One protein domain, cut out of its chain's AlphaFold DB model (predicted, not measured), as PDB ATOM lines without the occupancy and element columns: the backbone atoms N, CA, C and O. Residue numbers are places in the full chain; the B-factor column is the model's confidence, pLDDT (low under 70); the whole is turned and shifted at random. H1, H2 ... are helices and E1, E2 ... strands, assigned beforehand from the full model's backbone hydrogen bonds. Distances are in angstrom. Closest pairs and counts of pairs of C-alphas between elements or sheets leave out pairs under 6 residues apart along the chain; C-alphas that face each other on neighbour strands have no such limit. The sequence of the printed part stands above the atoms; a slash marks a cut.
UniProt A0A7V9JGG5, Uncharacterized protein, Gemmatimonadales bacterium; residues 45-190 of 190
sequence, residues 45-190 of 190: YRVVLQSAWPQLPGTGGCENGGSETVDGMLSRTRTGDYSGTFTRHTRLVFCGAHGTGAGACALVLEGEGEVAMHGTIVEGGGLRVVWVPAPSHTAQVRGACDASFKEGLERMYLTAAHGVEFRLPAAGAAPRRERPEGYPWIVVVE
ATOM      1  N   TYR A  45      76.241 145.312 175.776       97.94
ATOM      2  CA  TYR A  45      76.295 144.821 177.149       97.94
ATOM      3  C   TYR A  45      77.663 145.114 177.744       97.94
ATOM      4  O   TYR A  45      78.678 144.935 177.060       97.94
ATOM      5  N   ARG A  46      77.708 145.493 179.020       98.25
ATOM      6  CA  ARG A  46      78.940 145.360 179.794       98.25
ATOM      7  C   ARG A  46      79.067 143.910 180.229       98.25
ATOM      8  O   ARG A  46      78.093 143.314 180.683       98.25
ATOM      9  N   VAL A  47      80.253 143.335 180.082       98.50
ATOM     10  CA  VAL A  47      80.517 141.956 180.492       98.50
ATOM     11  C   VAL A  47      81.740 141.921 181.392       98.50
ATOM     12  O   VAL A  47      82.784 142.461 181.041       98.50
ATOM     13  N   VAL A  48      81.611 141.244 182.531       98.56
ATOM     14  CA  VAL A  48      82.730 140.931 183.424       98.56
ATOM     15  C   VAL A  48      82.816 139.419 183.584       98.56
ATOM     16  O   VAL A  48      81.889 138.783 184.088       98.56
ATOM     17  N   LEU A  49      83.940 138.841 183.178       98.44
ATOM     18  CA  LEU A  49      84.295 137.450 183.439       98.44
ATOM     19  C   LEU A  49      85.252 137.429 184.621       98.44
ATOM     20  O   LEU A  49      86.284 138.087 184.581       98.44
ATOM     21  N   GLN A  50      84.927 136.681 185.666       98.25
ATOM     22  CA  GLN A  50      85.788 136.489 186.831       98.25
ATOM     23  C   GLN A  50      86.109 135.011 186.960       98.25
ATOM     24  O   GLN A  50      85.200 134.178 186.932       98.25
ATOM     25  N   SER A  51      87.381 134.661 187.095       95.81
ATOM     26  CA  SER A  51      87.748 133.269 187.275       95.81
ATOM     27  C   SER A  51      87.187 132.737 188.591       95.81
ATOM     28  O   SER A  51      87.127 133.412 189.619       95.81
ATOM     29  N   ALA A  52      86.719 131.501 188.528       94.19
ATOM     30  CA  ALA A  52      86.070 130.798 189.622       94.19
ATOM     31  C   ALA A  52      86.818 129.505 189.970       94.19
ATOM     32  O   ALA A  52      86.216 128.561 190.499       94.19
ATOM     33  N   TRP A  53      88.113 129.461 189.628       88.19
ATOM     34  CA  TRP A  53      89.020 128.385 189.999       88.19
ATOM     35  C   TRP A  53      89.088 128.277 191.526       88.19
ATOM     36  O   TRP A  53      89.221 129.298 192.212       88.19
ATOM     37  N   PRO A  54      88.969 127.061 192.081       84.88
ATOM     38  CA  PRO A  54      89.130 126.872 193.508       84.88
ATOM     39  C   PRO A  54      90.560 127.238 193.913       84.88
ATOM     40  O   PRO A  54      91.513 126.916 193.207       84.88
ATOM     41  N   GLN A  55      90.696 127.875 195.073       86.00
ATOM     42  CA  GLN A  55      91.986 127.975 195.744       86.00
ATOM     43  C   GLN A  55      92.232 126.634 196.433       86.00
ATOM     44  O   GLN A  55      91.464 126.234 197.312       86.00
ATOM     45  N   LEU A  56      93.249 125.909 195.984       84.81
ATOM     46  CA  LEU A  56      93.583 124.586 196.485       84.81
ATOM     47  C   LEU A  56      94.881 124.668 197.294       84.81
ATOM     48  O   LEU A  56      95.902 125.112 196.756       84.81
ATOM     49  N   PRO A  57      94.881 124.217 198.559       79.56
ATOM     50  CA  PRO A  57      96.112 124.121 199.320       79.56
ATOM     51  C   PRO A  57      97.036 123.097 198.651       79.56
ATOM     52  O   PRO A  57      96.629 121.981 198.324       79.56
ATOM     53  N   GLY A  58      98.283 123.487 198.429       71.56
ATOM     54  CA  GLY A  58      99.359 122.615 197.983       71.56
ATOM     55  C   GLY A  58     100.162 122.050 199.157       71.56
ATOM     56  O   GLY A  58      99.985 122.412 200.321       71.56
ATOM     57  N   THR A  59     101.078 121.136 198.850       68.38
ATOM     58  CA  THR A  59     102.039 120.614 199.827       68.38
ATOM     59  C   THR A  59     103.136 121.645 200.114       68.38
ATOM     60  O   THR A  59     103.528 122.417 199.241       68.38
ATOM     61  N   GLY A  60     103.640 121.678 201.352       69.56
ATOM     62  CA  GLY A  60     104.766 122.548 201.725       69.56
ATOM     63  C   GLY A  60     104.453 124.050 201.782       69.56
ATOM     64  O   GLY A  60     105.368 124.850 201.628       69.56
ATOM     65  N   GLY A  61     103.187 124.439 201.986       69.81
ATOM     66  CA  GLY A  61     102.777 125.852 202.079       69.81
ATOM     67  C   GLY A  61     102.610 126.556 200.727       69.81
ATOM     68  O   GLY A  61     102.509 127.777 200.679       69.81
ATOM     69  N   CYS A  62     102.597 125.791 199.636       74.81
ATOM     70  CA  CYS A  62     102.317 126.274 198.287       74.81
ATOM     71  C   CYS A  62     100.794 126.315 198.037       74.81
ATOM     72  O   CYS A  62     100.076 125.511 198.623       74.81
ATOM     73  N   GLU A  63     100.282 127.193 197.170       82.50
ATOM     74  CA  GLU A  63      98.849 127.294 196.832       82.50
ATOM     75  C   GLU A  63      98.628 127.222 195.316       82.50
ATOM     76  O   GLU A  63      99.339 127.863 194.547       82.50
ATOM     77  N   ASN A  64      97.627 126.458 194.874       86.62
ATOM     78  CA  ASN A  64      97.162 126.462 193.489       86.62
ATOM     79  C   ASN A  64      95.908 127.329 193.379       86.62
ATOM     80  O   ASN A  64      94.944 127.109 194.110       86.62
ATOM     81  N   GLY A  65      95.891 128.274 192.444       90.12
ATOM     82  CA  GLY A  65      94.735 129.133 192.228       90.12
ATOM     83  C   GLY A  65      95.122 130.498 191.687       90.12
ATOM     84  O   GLY A  65      95.846 130.609 190.698       90.12
ATOM     85  N   GLY A  66      94.624 131.542 192.341       91.88
ATOM     86  CA  GLY A  66      94.724 132.925 191.894       91.88
ATOM     87  C   GLY A  66      93.418 133.495 191.347       91.88
ATOM     88  O   GLY A  66      92.340 132.941 191.564       91.88
ATOM     89  N   SER A  67      93.520 134.634 190.675       95.00
ATOM     90  CA  SER A  67      92.396 135.399 190.147       95.00
ATOM     91  C   SER A  67      92.666 135.841 188.717       95.00
ATOM     92  O   SER A  67      93.800 136.083 188.310       95.00
ATOM     93  N   GLU A  68      91.597 135.947 187.946       97.44
ATOM     94  CA  GLU A  68      91.630 136.488 186.599       97.44
ATOM     95  C   GLU A  68      90.307 137.192 186.324       97.44
ATOM     96  O   GLU A  68      89.244 136.699 186.707       97.44
ATOM     97  N   THR A  69      90.377 138.357 185.693       98.44
ATOM     98  CA  THR A  69      89.208 139.137 185.297       98.44
ATOM     99  C   THR A  69      89.332 139.610 183.861       98.44
ATOM    100  O   THR A  69      90.405 140.062 183.467       98.44
ATOM    101  N   VAL A  70      88.230 139.575 183.116       98.62
ATOM    102  CA  VAL A  70      88.104 140.159 181.775       98.62
ATOM    103  C   VAL A  70      86.885 141.085 181.781       98.62
ATOM    104  O   VAL A  70      85.774 140.601 181.978       98.62
ATOM    105  N   ASP A  71      87.078 142.395 181.612       98.69
ATOM    106  CA  ASP A  71      86.018 143.426 181.683       98.69
ATOM    107  C   ASP A  71      86.018 144.298 180.423       98.69
ATOM    108  O   ASP A  71      87.076 144.638 179.890       98.69
ATOM    109  N   GLY A  72      84.836 144.642 179.924       98.62
ATOM    110  CA  GLY A  72      84.671 145.455 178.727       98.62
ATOM    111  C   GLY A  72      83.235 145.496 178.217       98.62
ATOM    112  O   GLY A  72      82.289 145.039 178.863       98.62
ATOM    113  N   MET A  73      83.078 146.064 177.023       98.56
ATOM    114  CA  MET A  73      81.783 146.248 176.368       98.56
ATOM    115  C   MET A  73      81.669 145.361 175.130       98.56
ATOM    116  O   MET A  73      82.461 145.486 174.198       98.56
ATOM    117  N   LEU A  74      80.632 144.527 175.070       98.31
ATOM    118  CA  LEU A  74      80.205 143.849 173.849       98.31
ATOM    119  C   LEU A  74      79.189 144.717 173.121       98.31
ATOM    120  O   LEU A  74      78.119 144.987 173.651       98.31
ATOM    121  N   SER A  75      79.493 145.111 171.889       98.50
ATOM    122  CA  SER A  75      78.579 145.870 171.032       98.50
ATOM    123  C   SER A  75      78.071 145.007 169.891       98.50
ATOM    124  O   SER A  75      78.836 144.265 169.272       98.50
ATOM    125  N   ARG A  76      76.776 145.113 169.604       97.69
ATOM    126  CA  ARG A  76      76.133 144.374 168.527       97.69
ATOM    127  C   ARG A  76      76.591 144.917 167.177       97.69
ATOM    128  O   ARG A  76      76.549 146.116 166.910       97.69
ATOM    129  N   THR A  77      77.017 144.013 166.317       97.94
ATOM    130  CA  THR A  77      77.471 144.281 164.957       97.94
ATOM    131  C   THR A  77      76.287 144.296 163.985       97.94
ATOM    132  O   THR A  77      75.156 143.948 164.327       97.94
ATOM    133  N   ARG A  78      76.546 144.658 162.722       95.62
ATOM    134  CA  ARG A  78      75.520 144.658 161.664       95.62
ATOM    135  C   ARG A  78      75.012 143.258 161.303       95.62
ATOM    136  O   ARG A  78      73.891 143.153 160.821       95.62
ATOM    137  N   THR A  79      75.811 142.212 161.521       93.81
ATOM    138  CA  THR A  79      75.413 140.810 161.277       93.81
ATOM    139  C   THR A  79      74.563 140.244 162.413       93.81
ATOM    140  O   THR A  79      73.986 139.172 162.269       93.81
ATOM    141  N   GLY A  80      74.441 140.977 163.524       94.06
ATOM    142  CA  GLY A  80      73.696 140.562 164.707       94.06
ATOM    143  C   GLY A  80      74.555 139.912 165.793       94.06
ATOM    144  O   GLY A  80      74.045 139.774 166.905       94.06
ATOM    145  N   ASP A  81      75.820 139.594 165.491       96.75
ATOM    146  CA  ASP A  81      76.851 139.140 166.438       96.75
ATOM    147  C   ASP A  81      77.295 140.267 167.374       96.75
ATOM    148  O   ASP A  81      76.916 141.421 167.181       96.75
ATOM    149  N   TYR A  82      78.152 139.965 168.346       98.31
ATOM    150  CA  TYR A  82      78.734 140.931 169.275       98.31
ATOM    151  C   TYR A  82      80.259 140.980 169.156       98.31
ATOM    152  O   TYR A  82      80.909 139.982 168.857       98.31
ATOM    153  N   SER A  83      80.854 142.141 169.413       98.69
ATOM    154  CA  SER A  83      82.310 142.287 169.489       98.69
ATOM    155  C   SER A  83      82.723 143.441 170.393       98.69
ATOM    156  O   SER A  83      81.950 144.385 170.572       98.69
ATOM    157  N   GLY A  84      83.948 143.404 170.905       98.50
ATOM    158  CA  GLY A  84      84.528 144.505 171.666       98.50
ATOM    159  C   GLY A  84      85.986 144.277 172.047       98.50
ATOM    160  O   GLY A  84      86.541 143.205 171.810       98.50
ATOM    161  N   THR A  85      86.581 145.293 172.665       98.38
ATOM    162  CA  THR A  85      87.899 145.213 173.303       98.38
ATOM    163  C   THR A  85      87.704 145.206 174.811       98.38
ATOM    164  O   THR A  85      86.897 145.970 175.342       98.38
ATOM    165  N   PHE A  86      88.415 144.308 175.480       98.75
ATOM    166  CA  PHE A  86      88.301 144.051 176.908       98.75
ATOM    167  C   PHE A  86      89.668 144.178 177.561       98.75
ATOM    168  O   PHE A  86      90.681 143.895 176.926       98.75
ATOM    169  N   THR A  87      89.693 144.527 178.839       98.69
ATOM    170  CA  THR A  87      90.906 144.485 179.652       98.69
ATOM    171  C   THR A  87      90.937 143.182 180.432       98.69
ATOM    172  O   THR A  87      89.978 142.838 181.126       98.69
ATOM    173  N   ARG A  88      92.047 142.452 180.322       98.62
ATOM    174  CA  ARG A  88      92.330 141.231 181.070       98.62
ATOM    175  C   ARG A  88      93.384 141.516 182.131       98.62
ATOM    176  O   ARG A  88      94.437 142.062 181.820       98.62
ATOM    177  N   HIS A  89      93.113 141.092 183.361       98.50
ATOM    178  CA  HIS A  89      94.071 141.093 184.465       98.50
ATOM    179  C   HIS A  89      94.126 139.705 185.073       98.50
ATOM    180  O   HIS A  89      93.085 139.125 185.378       98.50
ATOM    181  N   THR A  90      95.331 139.198 185.292       98.00
ATOM    182  CA  THR A  90      95.539 137.834 185.763       98.00
ATOM    183  C   THR A  90      96.659 137.778 186.772       98.00
ATOM    184  O   THR A  90      97.740 138.335 186.575       98.00
ATOM    185  N   ARG A  91      96.411 137.006 187.822       96.75
ATOM    186  CA  ARG A  91      97.419 136.541 188.752       96.75
ATOM    187  C   ARG A  91      97.118 135.096 189.130       96.75
ATOM    188  O   ARG A  91      96.261 134.856 189.973       96.75
ATOM    189  N   LEU A  92      97.848 134.146 188.558       94.38
ATOM    190  CA  LEU A  92      97.718 132.719 188.857       94.38
ATOM    191  C   LEU A  92      98.908 132.231 189.674       94.38
ATOM    192  O   LEU A  92     100.046 132.625 189.427       94.38
ATOM    193  N   VAL A  93      98.644 131.351 190.633       92.31
ATOM    194  CA  VAL A  93      99.675 130.637 191.394       92.31
ATOM    195  C   VAL A  93      99.540 129.162 191.081       92.31
ATOM    196  O   VAL A  93      98.435 128.617 191.096       92.31
ATOM    197  N   PHE A  94     100.662 128.529 190.765       88.69
ATOM    198  CA  PHE A  94     100.703 127.111 190.458       88.69
ATOM    199  C   PHE A  94     101.803 126.417 191.250       88.69
ATOM    200  O   PHE A  94     102.926 126.915 191.360       88.69
ATOM    201  N   CYS A  95     101.466 125.236 191.750       85.19
ATOM    202  CA  CYS A  95     102.328 124.350 192.504       85.19
ATOM    203  C   CYS A  95     102.198 122.940 191.938       85.19
ATOM    204  O   CYS A  95     101.128 122.329 192.024       85.19
ATOM    205  N   GLY A  96     103.290 122.407 191.400       76.31
ATOM    206  CA  GLY A  96     103.313 121.077 190.802       76.31
ATOM    207  C   GLY A  96     104.682 120.420 190.906       76.31
ATOM    208  O   GLY A  96     105.714 121.086 190.898       76.31
ATOM    209  N   ALA A  97     104.701 119.093 191.006       69.31
ATOM    210  CA  ALA A  97     105.917 118.310 190.827       69.31
ATOM    211  C   ALA A  97     106.051 117.961 189.338       69.31
ATOM    212  O   ALA A  97     105.173 117.307 188.771       69.31
ATOM    213  N   HIS A  98     107.131 118.402 188.696       64.00
ATOM    214  CA  HIS A  98     107.409 118.072 187.300       64.00
ATOM    215  C   HIS A  98     108.415 116.907 187.244       64.00
ATOM    216  O   HIS A  98     109.619 117.105 187.379       64.00
ATOM    217  N   GLY A  99     107.923 115.678 187.041       58.94
ATOM    218  CA  GLY A  99     108.750 114.487 186.780       58.94
ATOM    219  C   GLY A  99     109.206 113.689 188.013       58.94
ATOM    220  O   GLY A  99     108.631 113.785 189.091       58.94
ATOM    221  N   THR A 100     110.236 112.851 187.832       50.41
ATOM    222  CA  THR A 100     110.770 111.913 188.845       50.41
ATOM    223  C   THR A 100     111.690 112.564 189.887       50.41
ATOM    224  O   THR A 100     112.213 111.875 190.760       50.41
ATOM    225  N   GLY A 101     111.926 113.875 189.797       55.16
ATOM    226  CA  GLY A 101     112.689 114.634 190.786       55.16
ATOM    227  C   GLY A 101     111.782 115.141 191.905       55.16
ATOM    228  O   GLY A 101     110.730 115.711 191.643       55.16
ATOM    229  N   ALA A 102     112.203 114.984 193.160       50.16
ATOM    230  CA  ALA A 102     111.444 115.370 194.357       50.16
ATOM    231  C   ALA A 102     111.252 116.895 194.557       50.16
ATOM    232  O   ALA A 102     110.834 117.331 195.629       50.16
ATOM    233  N   GLY A 103     111.573 117.725 193.561       61.41
ATOM    234  CA  GLY A 103     111.418 119.172 193.642       61.41
ATOM    235  C   GLY A 103     110.012 119.591 193.234       61.41
ATOM    236  O   GLY A 103     109.717 119.677 192.043       61.41
ATOM    237  N   ALA A 104     109.149 119.885 194.206       71.06
ATOM    238  CA  ALA A 104     107.954 120.674 193.932       71.06
ATOM    239  C   ALA A 104     108.387 122.028 193.342       71.06
ATOM    240  O   ALA A 104     109.211 122.727 193.933       71.06
ATOM    241  N   CYS A 105     107.852 122.396 192.182       84.12
ATOM    242  CA  CYS A 105     107.975 123.746 191.663       84.12
ATOM    243  C   CYS A 105     106.771 124.579 192.113       84.12
ATOM    244  O   CYS A 105     105.627 124.144 191.992       84.12
ATOM    245  N   ALA A 106     107.050 125.809 192.544       88.88
ATOM    246  CA  ALA A 106     106.076 126.882 192.665       88.88
ATOM    247  C   ALA A 106     106.344 127.969 191.613       88.88
ATOM    248  O   ALA A 106     107.502 128.361 191.402       88.88
ATOM    249  N   LEU A 107     105.284 128.495 191.001       92.75
ATOM    250  CA  LEU A 107     105.344 129.663 190.131       92.75
ATOM    251  C   LEU A 107     104.166 130.612 190.341       92.75
ATOM    252  O   LEU A 107     103.122 130.245 190.879       92.75
ATOM    253  N   VAL A 108     104.352 131.838 189.863       95.25
ATOM    254  CA  VAL A 108     103.315 132.857 189.730       95.25
ATOM    255  C   VAL A 108     103.321 133.344 188.286       95.25
ATOM    256  O   VAL A 108     104.374 133.735 187.780       95.25
ATOM    257  N   LEU A 109     102.156 133.322 187.642       96.88
ATOM    258  CA  LEU A 109     101.906 133.990 186.371       96.88
ATOM    259  C   LEU A 109     101.143 135.283 186.644       96.88
ATOM    260  O   LEU A 109     100.063 135.254 187.228       96.88
ATOM    261  N   GLU A 110     101.696 136.402 186.204       98.44
ATOM    262  CA  GLU A 110     101.041 137.709 186.203       98.44
ATOM    263  C   GLU A 110     100.859 138.142 184.754       98.44
ATOM    264  O   GLU A 110     101.753 137.945 183.934       98.44
ATOM    265  N   GLY A 111      99.704 138.701 184.412       98.06
ATOM    266  CA  GLY A 111      99.449 139.162 183.056       98.06
ATOM    267  C   GLY A 111      98.416 140.268 183.019       98.06
ATOM    268  O   GLY A 111      97.454 140.259 183.784       98.06
ATOM    269  N   GLU A 112      98.617 141.205 182.104       98.56
ATOM    270  CA  GLU A 112      97.731 142.345 181.915       98.56
ATOM    271  C   GLU A 112      97.752 142.820 180.465       98.56
ATOM    272  O   GLU A 112      98.807 142.846 179.819       98.56
ATOM    273  N   GLY A 113      96.586 143.220 179.970       98.25
ATOM    274  CA  GLY A 113      96.456 143.962 178.729       98.25
ATOM    275  C   GLY A 113      95.112 143.758 178.054       98.25
ATOM    276  O   GLY A 113      94.164 143.231 178.634       98.25
ATOM    277  N   GLU A 114      95.033 144.198 176.806       98.56
ATOM    278  CA  GLU A 114      93.805 144.102 176.030       98.56
ATOM    279  C   GLU A 114      93.600 142.696 175.457       98.56
ATOM    280  O   GLU A 114      94.545 141.989 175.091       98.56
ATOM    281  N   VAL A 115      92.336 142.305 175.324       98.69
ATOM    282  CA  VAL A 115      91.901 141.141 174.553       98.69
ATOM    283  C   VAL A 115      90.807 141.567 173.578       98.69
ATOM    284  O   VAL A 115      89.927 142.365 173.911       98.69
ATOM    285  N   ALA A 116      90.849 141.026 172.366       98.50
ATOM    286  CA  ALA A 116      89.768 141.176 171.400       98.50
ATOM    287  C   ALA A 116      88.712 140.108 171.683       98.50
ATOM    288  O   ALA A 116      89.055 138.929 171.751       98.50
ATOM    289  N   MET A 117      87.449 140.503 171.845       98.69
ATOM    290  CA  MET A 117      86.341 139.598 172.142       98.69
ATOM    291  C   MET A 117      85.315 139.585 171.012       98.69
ATOM    292  O   MET A 117      84.874 140.633 170.537       98.69
ATOM    293  N   HIS A 118      84.895 138.384 170.627       98.69
ATOM    294  CA  HIS A 118      83.855 138.132 169.635       98.69
ATOM    295  C   HIS A 118      82.792 137.213 170.225       98.69
ATOM    296  O   HIS A 118      83.121 136.200 170.833       98.69
ATOM    297  N   GLY A 119      81.523 137.566 170.050       98.19
ATOM    298  CA  GLY A 119      80.373 136.837 170.559       98.19
ATOM    299  C   GLY A 119      79.419 136.433 169.442       98.19
ATOM    300  O   GLY A 119      78.952 137.294 168.701       98.19
ATOM    301  N   THR A 120      79.077 135.153 169.353       98.00
ATOM    302  CA  THR A 120      78.091 134.628 168.396       98.00
ATOM    303  C   THR A 120      76.860 134.146 169.146       98.00
ATOM    304  O   THR A 120      76.975 133.464 170.170       98.00
ATOM    305  N   ILE A 121      75.673 134.499 168.655       95.06
ATOM    306  CA  ILE A 121      74.415 134.016 169.233       95.06
ATOM    307  C   ILE A 121      74.256 132.530 168.909       95.06
ATOM    308  O   ILE A 121      74.350 132.130 167.750       95.06
ATOM    309  N   VAL A 122      74.012 131.718 169.935       93.62
ATOM    310  CA  VAL A 122      73.755 130.278 169.798       93.62
ATOM    311  C   VAL A 122      72.262 129.976 169.926       93.62
ATOM    312  O   VAL A 122      71.482 130.781 170.450       93.62
ATOM    313  N   GLU A 123      71.848 128.807 169.434       84.88
ATOM    314  CA  GLU A 123      70.464 128.342 169.555       84.88
ATOM    315  C   GLU A 123      69.999 128.362 171.021       84.88
ATOM    316  O   GLU A 123      70.753 128.059 171.943       84.88
ATOM    317  N   GLY A 124      68.748 128.770 171.252       81.25
ATOM    318  CA  GLY A 124      68.211 128.951 172.607       81.25
ATOM    319  C   GLY A 124      68.527 130.306 173.258       81.25
ATOM    320  O   GLY A 124      68.219 130.493 174.434       81.25
ATOM    321  N   GLY A 125      69.099 131.263 172.513       82.19
ATOM    322  CA  GLY A 125      69.291 132.647 172.973       82.19
ATOM    323  C   GLY A 125      70.511 132.853 173.875       82.19
ATOM    324  O   GLY A 125      70.573 133.832 174.621       82.19
ATOM    325  N   GLY A 126      71.468 131.925 173.830       91.12
ATOM    326  CA  GLY A 126      72.775 132.086 174.463       91.12
ATOM    327  C   GLY A 126      73.732 132.923 173.612       91.12
ATOM    328  O   GLY A 126      73.504 133.152 172.424       91.12
ATOM    329  N   LEU A 127      74.837 133.331 174.219       96.38
ATOM    330  CA  LEU A 127      75.981 133.939 173.560       96.38
ATOM    331  C   LEU A 127      77.220 133.090 173.849       96.38
ATOM    332  O   LEU A 127      77.555 132.858 175.010       96.38
ATOM    333  N   ARG A 128      77.909 132.657 172.793       97.62
ATOM    334  CA  ARG A 128      79.260 132.095 172.876       97.62
ATOM    335  C   ARG A 128      80.251 133.214 172.629       97.62
ATOM    336  O   ARG A 128      80.294 133.724 171.514       97.62
ATOM    337  N   VAL A 129      81.053 133.569 173.628       98.25
ATOM    338  CA  VAL A 129      82.159 134.517 173.449       98.25
ATOM    339  C   VAL A 129      83.487 133.788 173.338       98.25
ATOM    340  O   VAL A 129      83.713 132.784 174.011       98.25
ATOM    341  N   VAL A 130      84.367 134.317 172.497       98.44
ATOM    342  CA  VAL A 130      85.766 133.922 172.363       98.44
ATOM    343  C   VAL A 130      86.613 135.180 172.453       98.44
ATOM    344  O   VAL A 130      86.279 136.189 171.829       98.44
ATOM    345  N   TRP A 131      87.704 135.133 173.212       98.44
ATOM    346  CA  TRP A 131      88.666 136.225 173.276       98.44
ATOM    347  C   TRP A 131      90.097 135.760 173.062       98.44
ATOM    348  O   TRP A 131      90.469 134.640 173.418       98.44
ATOM    349  N   VAL A 132      90.892 136.651 172.471       98.25
ATOM    350  CA  VAL A 132      92.304 136.436 172.136       98.25
ATOM    351  C   VAL A 132      93.120 137.629 172.642       98.25
ATOM    352  O   VAL A 132      92.675 138.767 172.458       98.25
ATOM    353  N   PRO A 133      94.294 137.413 173.266       98.50
ATOM    354  CA  PRO A 133      95.196 138.495 173.645       98.50
ATOM    355  C   PRO A 133      95.566 139.398 172.466       98.50
ATOM    356  O   PRO A 133      95.903 138.924 171.381       98.50
ATOM    357  N   ALA A 134      95.509 140.710 172.685       97.88
ATOM    358  CA  ALA A 134      96.048 141.678 171.744       97.88
ATOM    359  C   ALA A 134      97.591 141.649 171.771       97.88
ATOM    360  O   ALA A 134      98.177 141.248 172.778       97.88
ATOM    361  N   PRO A 135      98.281 142.144 170.724       96.75
ATOM    362  CA  PRO A 135      99.747 142.235 170.720       96.75
ATOM    363  C   PRO A 135     100.341 143.085 171.854       96.75
ATOM    364  O   PRO A 135     101.521 142.954 172.161       96.75
ATOM    365  N   SER A 136      99.541 143.971 172.455       95.81
ATOM    366  CA  SER A 136      99.912 144.795 173.611       95.81
ATOM    367  C   SER A 136      99.828 144.051 174.948       95.81
ATOM    368  O   SER A 136     100.287 144.581 175.958       95.81
ATOM    369  N   HIS A 137      99.236 142.852 174.983       97.94
ATOM    370  CA  HIS A 137      99.099 142.078 176.208       97.94
ATOM    371  C   HIS A 137     100.470 141.605 176.699       97.94
ATOM    372  O   HIS A 137     101.288 141.098 175.936       97.94
ATOM    373  N   THR A 138     100.701 141.743 178.001       98.38
ATOM    374  CA  THR A 138     101.943 141.335 178.662       98.38
ATOM    375  C   THR A 138     101.699 140.177 179.617       98.38
ATOM    376  O   THR A 138     100.587 139.985 180.119       98.38
ATOM    377  N   ALA A 139     102.734 139.379 179.850       98.25
ATOM    378  CA  ALA A 139     102.722 138.308 180.827       98.25
ATOM    379  C   ALA A 139     104.125 138.119 181.395       98.25
ATOM    380  O   ALA A 139     105.115 138.387 180.723       98.25
ATOM    381  N   GLN A 140     104.204 137.663 182.636       98.00
ATOM    382  CA  GLN A 140     105.452 137.308 183.280       98.00
ATOM    383  C   GLN A 140     105.241 136.084 184.157       98.00
ATOM    384  O   GLN A 140     104.317 136.034 184.969       98.00
ATOM    385  N   VAL A 141     106.150 135.118 184.038       97.00
ATOM    386  CA  VAL A 141     106.158 133.928 184.889       97.00
ATOM    387  C   VAL A 141     107.390 133.948 185.788       97.00
ATOM    388  O   VAL A 141     108.531 133.941 185.325       97.00
ATOM    389  N   ARG A 142     107.174 133.966 187.105       95.69
ATOM    390  CA  ARG A 142     108.235 133.943 188.128       95.69
ATOM    391  C   ARG A 142     108.134 132.671 188.960       95.69
ATOM    392  O   ARG A 142     107.052 132.118 189.101       95.69
ATOM    393  N   GLY A 143     109.242 132.221 189.543       92.06
ATOM    394  CA  GLY A 143     109.257 131.063 190.442       92.06
ATOM    395  C   GLY A 143     110.392 130.081 190.178       92.06
ATOM    396  O   GLY A 143     111.278 130.331 189.353       92.06
ATOM    397  N   ALA A 144     110.340 128.964 190.901       89.75
ATOM    398  CA  ALA A 144     111.396 127.952 190.963       89.75
ATOM    399  C   ALA A 144     111.373 126.949 189.795       89.75
ATOM    400  O   ALA A 144     112.253 126.098 189.710       89.75
ATOM    401  N   CYS A 145     110.384 127.043 188.900       88.12
ATOM    402  CA  CYS A 145     110.297 126.181 187.720       88.12
ATOM    403  C   CYS A 145     111.459 126.434 186.769       88.12
ATOM    404  O   CYS A 145     112.035 127.533 186.733       88.12
ATOM    405  N   ASP A 146     111.754 125.420 185.957       89.88
ATOM    406  CA  ASP A 146     112.737 125.532 184.892       89.88
ATOM    407  C   ASP A 146     112.363 126.659 183.913       89.88
ATOM    408  O   ASP A 146     111.200 127.049 183.766       89.88
ATOM    409  N   ALA A 147     113.380 127.236 183.272       92.38
ATOM    410  CA  ALA A 147     113.195 128.381 182.387       92.38
ATOM    411  C   ALA A 147     112.296 128.052 181.185       92.38
ATOM    412  O   ALA A 147     111.423 128.849 180.850       92.38
ATOM    413  N   SER A 148     112.448 126.862 180.598       91.75
ATOM    414  CA  SER A 148     111.705 126.471 179.399       91.75
ATOM    415  C   SER A 148     110.205 126.318 179.661       91.75
ATOM    416  O   SER A 148     109.387 126.728 178.838       91.75
ATOM    417  N   PHE A 149     109.828 125.812 180.836       91.25
ATOM    418  CA  PHE A 149     108.438 125.729 181.259       91.25
ATOM    419  C   PHE A 149     107.834 127.116 181.476       91.25
ATOM    420  O   PHE A 149     106.720 127.375 181.023       91.25
ATOM    421  N   LYS A 150     108.577 128.031 182.112       94.00
ATOM    422  CA  LYS A 150     108.127 129.416 182.315       94.00
ATOM    423  C   LYS A 150     107.896 130.133 180.986       94.00
ATOM    424  O   LYS A 150     106.829 130.707 180.795       94.00
ATOM    425  N   GLU A 151     108.839 130.029 180.053       96.69
ATOM    426  CA  GLU A 151     108.712 130.594 178.701       96.69
ATOM    427  C   GLU A 151     107.554 129.966 177.912       96.69
ATOM    428  O   GLU A 151     106.836 130.655 177.185       96.69
ATOM    429  N   GLY A 152     107.356 128.651 178.041       96.06
ATOM    430  CA  GLY A 152     106.238 127.941 177.425       96.06
ATOM    431  C   GLY A 152     104.889 128.417 177.961       96.06
ATOM    432  O   GLY A 152     103.977 128.683 177.177       96.06
ATOM    433  N   LEU A 153     104.779 128.579 179.282       95.31
ATOM    434  CA  LEU A 153     103.571 129.066 179.939       95.31
ATOM    435  C   LEU A 153     103.270 130.523 179.565       95.31
ATOM    436  O   LEU A 153     102.128 130.838 179.240       95.31
ATOM    437  N   GLU A 154     104.285 131.388 179.554       97.69
ATOM    438  CA  GLU A 154     104.157 132.783 179.121       97.69
ATOM    439  C   GLU A 154     103.645 132.866 177.678       97.69
ATOM    440  O   GLU A 154     102.645 133.525 177.397       97.69
ATOM    441  N   ARG A 155     104.261 132.105 176.765       97.94
ATOM    442  CA  ARG A 155     103.856 132.052 175.356       97.94
ATOM    443  C   ARG A 155     102.437 131.531 175.183       97.94
ATOM    444  O   ARG A 155     101.668 132.105 174.417       97.94
ATOM    445  N   MET A 156     102.086 130.446 175.872       97.06
ATOM    446  CA  MET A 156     100.729 129.899 175.848       97.06
ATOM    447  C   MET A 156      99.727 130.961 176.305       97.06
ATOM    448  O   MET A 156      98.740 131.203 175.620       97.06
ATOM    449  N   TYR A 157      99.997 131.636 177.419       96.69
ATOM    450  CA  TYR A 157      99.102 132.642 177.976       96.69
ATOM    451  C   TYR A 157      98.896 133.852 177.044       96.69
ATOM    452  O   TYR A 157      97.787 134.380 176.960       96.69
ATOM    453  N   LEU A 158      99.937 134.245 176.304       97.94
ATOM    454  CA  LEU A 158      99.902 135.333 175.320       97.94
ATOM    455  C   LEU A 158      99.279 134.949 173.969       97.94
ATOM    456  O   LEU A 158      99.055 135.824 173.138       97.94
ATOM    457  N   THR A 159      99.011 133.666 173.715       97.00
ATOM    458  CA  THR A 159      98.529 133.192 172.402       97.00
ATOM    459  C   THR A 159      97.225 132.406 172.460       97.00
ATOM    460  O   THR A 159      96.552 132.267 171.439       97.00
ATOM    461  N   ALA A 160      96.847 131.888 173.628       97.19
ATOM    462  CA  ALA A 160      95.656 131.072 173.779       97.19
ATOM    463  C   ALA A 160      94.376 131.886 173.549       97.19
ATOM    464  O   ALA A 160      94.164 132.942 174.145       97.19
ATOM    465  N   ALA A 161      93.493 131.337 172.715       97.44
ATOM    466  CA  ALA A 161      92.106 131.761 172.645       97.44
ATOM    467  C   ALA A 161      91.308 131.075 173.759       97.44
ATOM    468  O   ALA A 161      91.415 129.864 173.961       97.44
ATOM    469  N   HIS A 162      90.479 131.841 174.455       96.44
ATOM    470  CA  HIS A 162      89.589 131.342 175.498       96.44
ATOM    471  C   HIS A 162      88.138 131.623 175.119       96.44
ATOM    472  O   HIS A 162      87.873 132.515 174.316       96.44
ATOM    473  N   GLY A 163      87.192 130.876 175.684       96.75
ATOM    474  CA  GLY A 163      85.777 131.100 175.418       96.75
ATOM    475  C   GLY A 163      84.866 130.610 176.531       96.75
ATOM    476  O   GLY A 163      85.247 129.753 177.329       96.75
ATOM    477  N   VAL A 164      83.662 131.175 176.574       97.31
ATOM    478  CA  VAL A 164      82.588 130.795 177.498       97.31
ATOM    479  C   VAL A 164      81.229 131.011 176.836       97.31
ATOM    480  O   VAL A 164      81.068 131.893 175.991       97.31
ATOM    481  N   GLU A 165      80.252 130.201 177.223       96.75
ATOM    482  CA  GLU A 165      78.856 130.350 176.820       96.75
ATOM    483  C   GLU A 165      77.999 130.771 178.006       96.75
ATOM    484  O   GLU A 165      78.118 130.211 179.093       96.75
ATOM    485  N   PHE A 166      77.135 131.759 177.801       96.00
ATOM    486  CA  PHE A 166      76.240 132.282 178.832       96.00
ATOM    487  C   PHE A 166      74.974 132.866 178.201       96.00
ATOM    488  O   PHE A 166      74.903 133.073 176.989       96.00
ATOM    489  N   ARG A 167      73.935 133.120 178.996       93.81
ATOM    490  CA  ARG A 167      72.689 133.722 178.492       93.81
ATOM    491  C   ARG A 167      72.732 135.241 178.584       93.81
ATOM    492  O   ARG A 167      73.078 135.792 179.628       93.81
ATOM    493  N   LEU A 168      72.270 135.912 177.531       93.69
ATOM    494  CA  LEU A 168      72.090 137.360 177.555       93.69
ATOM    495  C   LEU A 168      70.765 137.744 178.233       93.69
ATOM    496  O   LEU A 168      69.745 137.085 178.001       93.69
ATOM    497  N   PRO A 169      70.749 138.795 179.070       94.50
ATOM    498  CA  PRO A 169      69.504 139.394 179.522       94.50
ATOM    499  C   PRO A 169      68.785 140.076 178.346       94.50
ATOM    500  O   PRO A 169      69.407 140.489 177.371       94.50
ATOM    501  N   ALA A 170      67.459 140.193 178.422       94.06
ATOM    502  CA  ALA A 170      66.704 140.991 177.459       94.06
ATOM    503  C   ALA A 170      67.076 142.480 177.571       94.06
ATOM    504  O   ALA A 170      67.515 142.942 178.625       94.06
ATOM    505  N   ALA A 171      66.843 143.255 176.512       94.69
ATOM    506  CA  ALA A 171      67.043 144.698 176.545       94.69
ATOM    507  C   ALA A 171      66.232 145.346 177.683       94.69
ATOM    508  O   ALA A 171      65.015 145.173 177.764       94.69
ATOM    509  N   GLY A 172      66.915 146.096 178.554       93.62
ATOM    510  CA  GLY A 172      66.308 146.761 179.712       93.62
ATOM    511  C   GLY A 172      66.018 145.848 180.908       93.62
ATOM    512  O   GLY A 172      65.459 146.317 181.898       93.62
ATOM    513  N   ALA A 173      66.380 144.563 180.844       95.25
ATOM    514  CA  ALA A 173      66.342 143.697 182.014       95.25
ATOM    515  C   ALA A 173      67.454 144.069 183.012       95.25
ATOM    516  O   ALA A 173      68.429 144.734 182.671       95.25
ATOM    517  N   ALA A 174      67.289 143.638 184.263       95.44
ATOM    518  CA  ALA A 174      68.284 143.862 185.303       95.44
ATOM    519  C   ALA A 174      69.599 143.105 185.014       95.44
ATOM    520  O   ALA A 174      69.559 142.054 184.360       95.44
ATOM    521  N   PRO A 175      70.733 143.583 185.566       95.44
ATOM    522  CA  PRO A 175      71.997 142.866 185.544       95.44
ATOM    523  C   PRO A 175      71.862 141.402 185.951       95.44
ATOM    524  O   PRO A 175      71.142 141.055 186.895       95.44
ATOM    525  N   ARG A 176      72.600 140.538 185.260       96.06
ATOM    526  CA  ARG A 176      72.620 139.099 185.511       96.06
ATOM    527  C   ARG A 176      74.000 138.668 185.964       96.06
ATOM    528  O   ARG A 176      75.000 139.037 185.363       96.06
ATOM    529  N   ARG A 177      74.038 137.806 186.979       97.69
ATOM    530  CA  ARG A 177      75.237 137.088 187.405       97.69
ATOM    531  C   ARG A 177      74.987 135.592 187.316       97.69
ATOM    532  O   ARG A 177      74.014 135.107 187.887       97.69
ATOM    533  N   GLU A 178      75.862 134.860 186.641       96.56
ATOM    534  CA  GLU A 178      75.769 133.404 186.560       96.56
ATOM    535  C   GLU A 178      77.124 132.705 186.572       96.56
ATOM    536  O   GLU A 178      78.170 133.319 186.384       96.56
ATOM    537  N   ARG A 179      77.093 131.397 186.826       97.00
ATOM    538  CA  ARG A 179      78.251 130.508 186.754       97.00
ATOM    539  C   ARG A 179      77.947 129.437 185.706       97.00
ATOM    540  O   ARG A 179      77.242 128.485 186.043       97.00
ATOM    541  N   PRO A 180      78.397 129.605 184.451       94.19
ATOM    542  CA  PRO A 180      78.132 128.635 183.399       94.19
ATOM    543  C   PRO A 180      78.674 127.249 183.754       94.19
ATOM    544  O   PRO A 180      79.779 127.110 184.283       94.19
ATOM    545  N   GLU A 181      77.883 126.215 183.482       89.06
ATOM    546  CA  GLU A 181      78.268 124.831 183.755       89.06
ATOM    547  C   GLU A 181      79.461 124.416 182.886       89.06
ATOM    548  O   GLU A 181      79.546 124.778 181.716       89.06
ATOM    549  N   GLY A 182      80.409 123.676 183.465       86.94
ATOM    550  CA  GLY A 182      81.612 123.230 182.754       86.94
ATOM    551  C   GLY A 182      82.680 124.310 182.555       86.94
ATOM    552  O   GLY A 182      83.758 124.003 182.050       86.94
ATOM    553  N   TYR A 183      82.434 125.544 183.004       84.94
ATOM    554  CA  TYR A 183      83.379 126.649 182.902       84.94
ATOM    555  C   TYR A 183      83.846 127.132 184.284       84.94
ATOM    556  O   TYR A 183      83.038 127.309 185.201       84.94
ATOM    557  N   PRO A 184      85.144 127.423 184.462       92.25
ATOM    558  CA  PRO A 184      85.680 127.991 185.694       92.25
ATOM    559  C   PRO A 184      85.495 129.519 185.727       92.25
ATOM    560  O   PRO A 184      86.427 130.246 186.060       92.25
ATOM    561  N   TRP A 185      84.301 130.015 185.383       96.38
ATOM    562  CA  TRP A 185      84.001 131.444 185.256       96.38
ATOM    563  C   TRP A 185      82.711 131.827 185.987       96.38
ATOM    564  O   TRP A 185      81.728 131.090 185.985       96.38
ATOM    565  N   ILE A 186      82.711 133.012 186.586       97.62
ATOM    566  CA  ILE A 186      81.520 133.770 186.962       97.62
ATOM    567  C   ILE A 186      81.364 134.872 185.916       97.62
ATOM    568  O   ILE A 186      82.303 135.624 185.668       97.62
ATOM    569  N   VAL A 187      80.183 134.967 185.318       98.19
ATOM    570  CA  VAL A 187      79.850 135.952 184.288       98.19
ATOM    571  C   VAL A 187      78.868 136.956 184.871       98.19
ATOM    572  O   VAL A 187      77.840 136.563 185.427       98.19
ATOM    573  N   VAL A 188      79.176 138.242 184.739       98.31
ATOM    574  CA  VAL A 188      78.264 139.353 185.023       98.31
ATOM    575  C   VAL A 188      77.960 140.068 183.711       98.31
ATOM    576  O   VAL A 188      78.886 140.380 182.966       98.31
ATOM    577  N   VAL A 189      76.679 140.295 183.425       97.69
ATOM    578  CA  VAL A 189      76.195 140.973 182.214       97.69
ATOM    579  C   VAL A 189      75.245 142.094 182.613       97.69
ATOM    580  O   VAL A 189      74.282 141.836 183.342       97.69
ATOM    581  N   GLU A 190      75.506 143.304 182.123       95.44
ATOM    582  CA  GLU A 190      74.743 144.531 182.412       95.44
ATOM    583  C   GLU A 190      74.317 145.245 181.127       95.44
ATOM    584  O   GLU A 190      75.137 145.310 180.178       95.44
TER     585      GLU A 190
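Overview. This is residues 45 to 190 of the 190 residues of an uncharacterized protein of Gemmatimonadales bacterium (UniProt A0A7V9JGG5). One twisted antiparallel sheet rolls up at one end into a small barrel, E1, E2, E3, E4, E5, E7 and E9, nearly closed but with no strand pairing between E7 and E9. E2, E3 and E4 run on beyond the barrel as a long wall, where E6 adds to E4 and helix H1 packs on E6 and E4. The 146 printed residues hold nine named strands and one named helix, in the order E1 E2 E3 E4 E5 E6 H1 E7 E8 E9, mostly strand; E1 to E5 form a meander, each strand the antiparallel neighbour of the one before. The whole is elongated, 55 by 30 by 21 A, and only just compact, close to loose, with a radius of gyration of the C-alphas of 17.4 A.

Along the chain. The longest strand, E4, spans residues 104 to 122, 42.9 A from C-alpha 104 at (107.954, 120.674, 193.932) to C-alpha 122 at (73.755, 130.278, 169.798). E3 is residues 82 to 97, 41.4 A, and E2 residues 63 to 76, 40.1 A. E1, residues 45 to 51, begins at (76.295, 144.821, 177.149). E5 is residues 126 to 133, 23.3 A; E6 residues 138 to 143; H1 residues 147 to 159, 18.4 A; E7 residues 162 to 167; E8 residues 176 to 178. E9, residues 185 to 189, ends at (76.195, 140.973, 182.214).

Arrangement. E4 has E3 on one side, with N 90 and O 111 2.8 A apart, and E5 and E6 on the other. E5 is beside residues 115 to 122, with N 118 to O 130 at 2.9 A, and E6 beside residues 106 to 112, with N 110 to O 140 at 2.9 A. E3 bends by 75 degrees at residue 85 and E4 by 82 degrees at residue 113. E2 forms hairpins with E3, N 67 to O 91 at 2.8 A, and with E1, N 49 to O 70 at 2.8 A. E9 is on the other side of E1, N 50 to O 186 at 2.8 A, and edge strand E8 pairs with E9, N 178 to O 187 at 2.9 A. Edge strand E7 pairs with E5, N 129 to O 164 at 2.9 A; its closest C-alpha pair with E9 is Phe 166 and Val 187, 7.5 A. H1 is on the sheet, its closest C-alpha pair with E6 being Lys 150 and Val 141, 5.6 A. Every O i to N i+4 pair in H1 is within hydrogen-bond range.

Size, cuts and confidence. The C-alphas of Gly 101 and Gly 172 are farthest apart, 57.5 A. The printed part has no cut. The link E1 to E2, 11 residues, is long; residues 56 to 57 pair antiparallel with residues 63 to 64 of E2. Mean pLDDT of the printed part is 92.1; residues 59 to 61 and 97 to 103 are under 70.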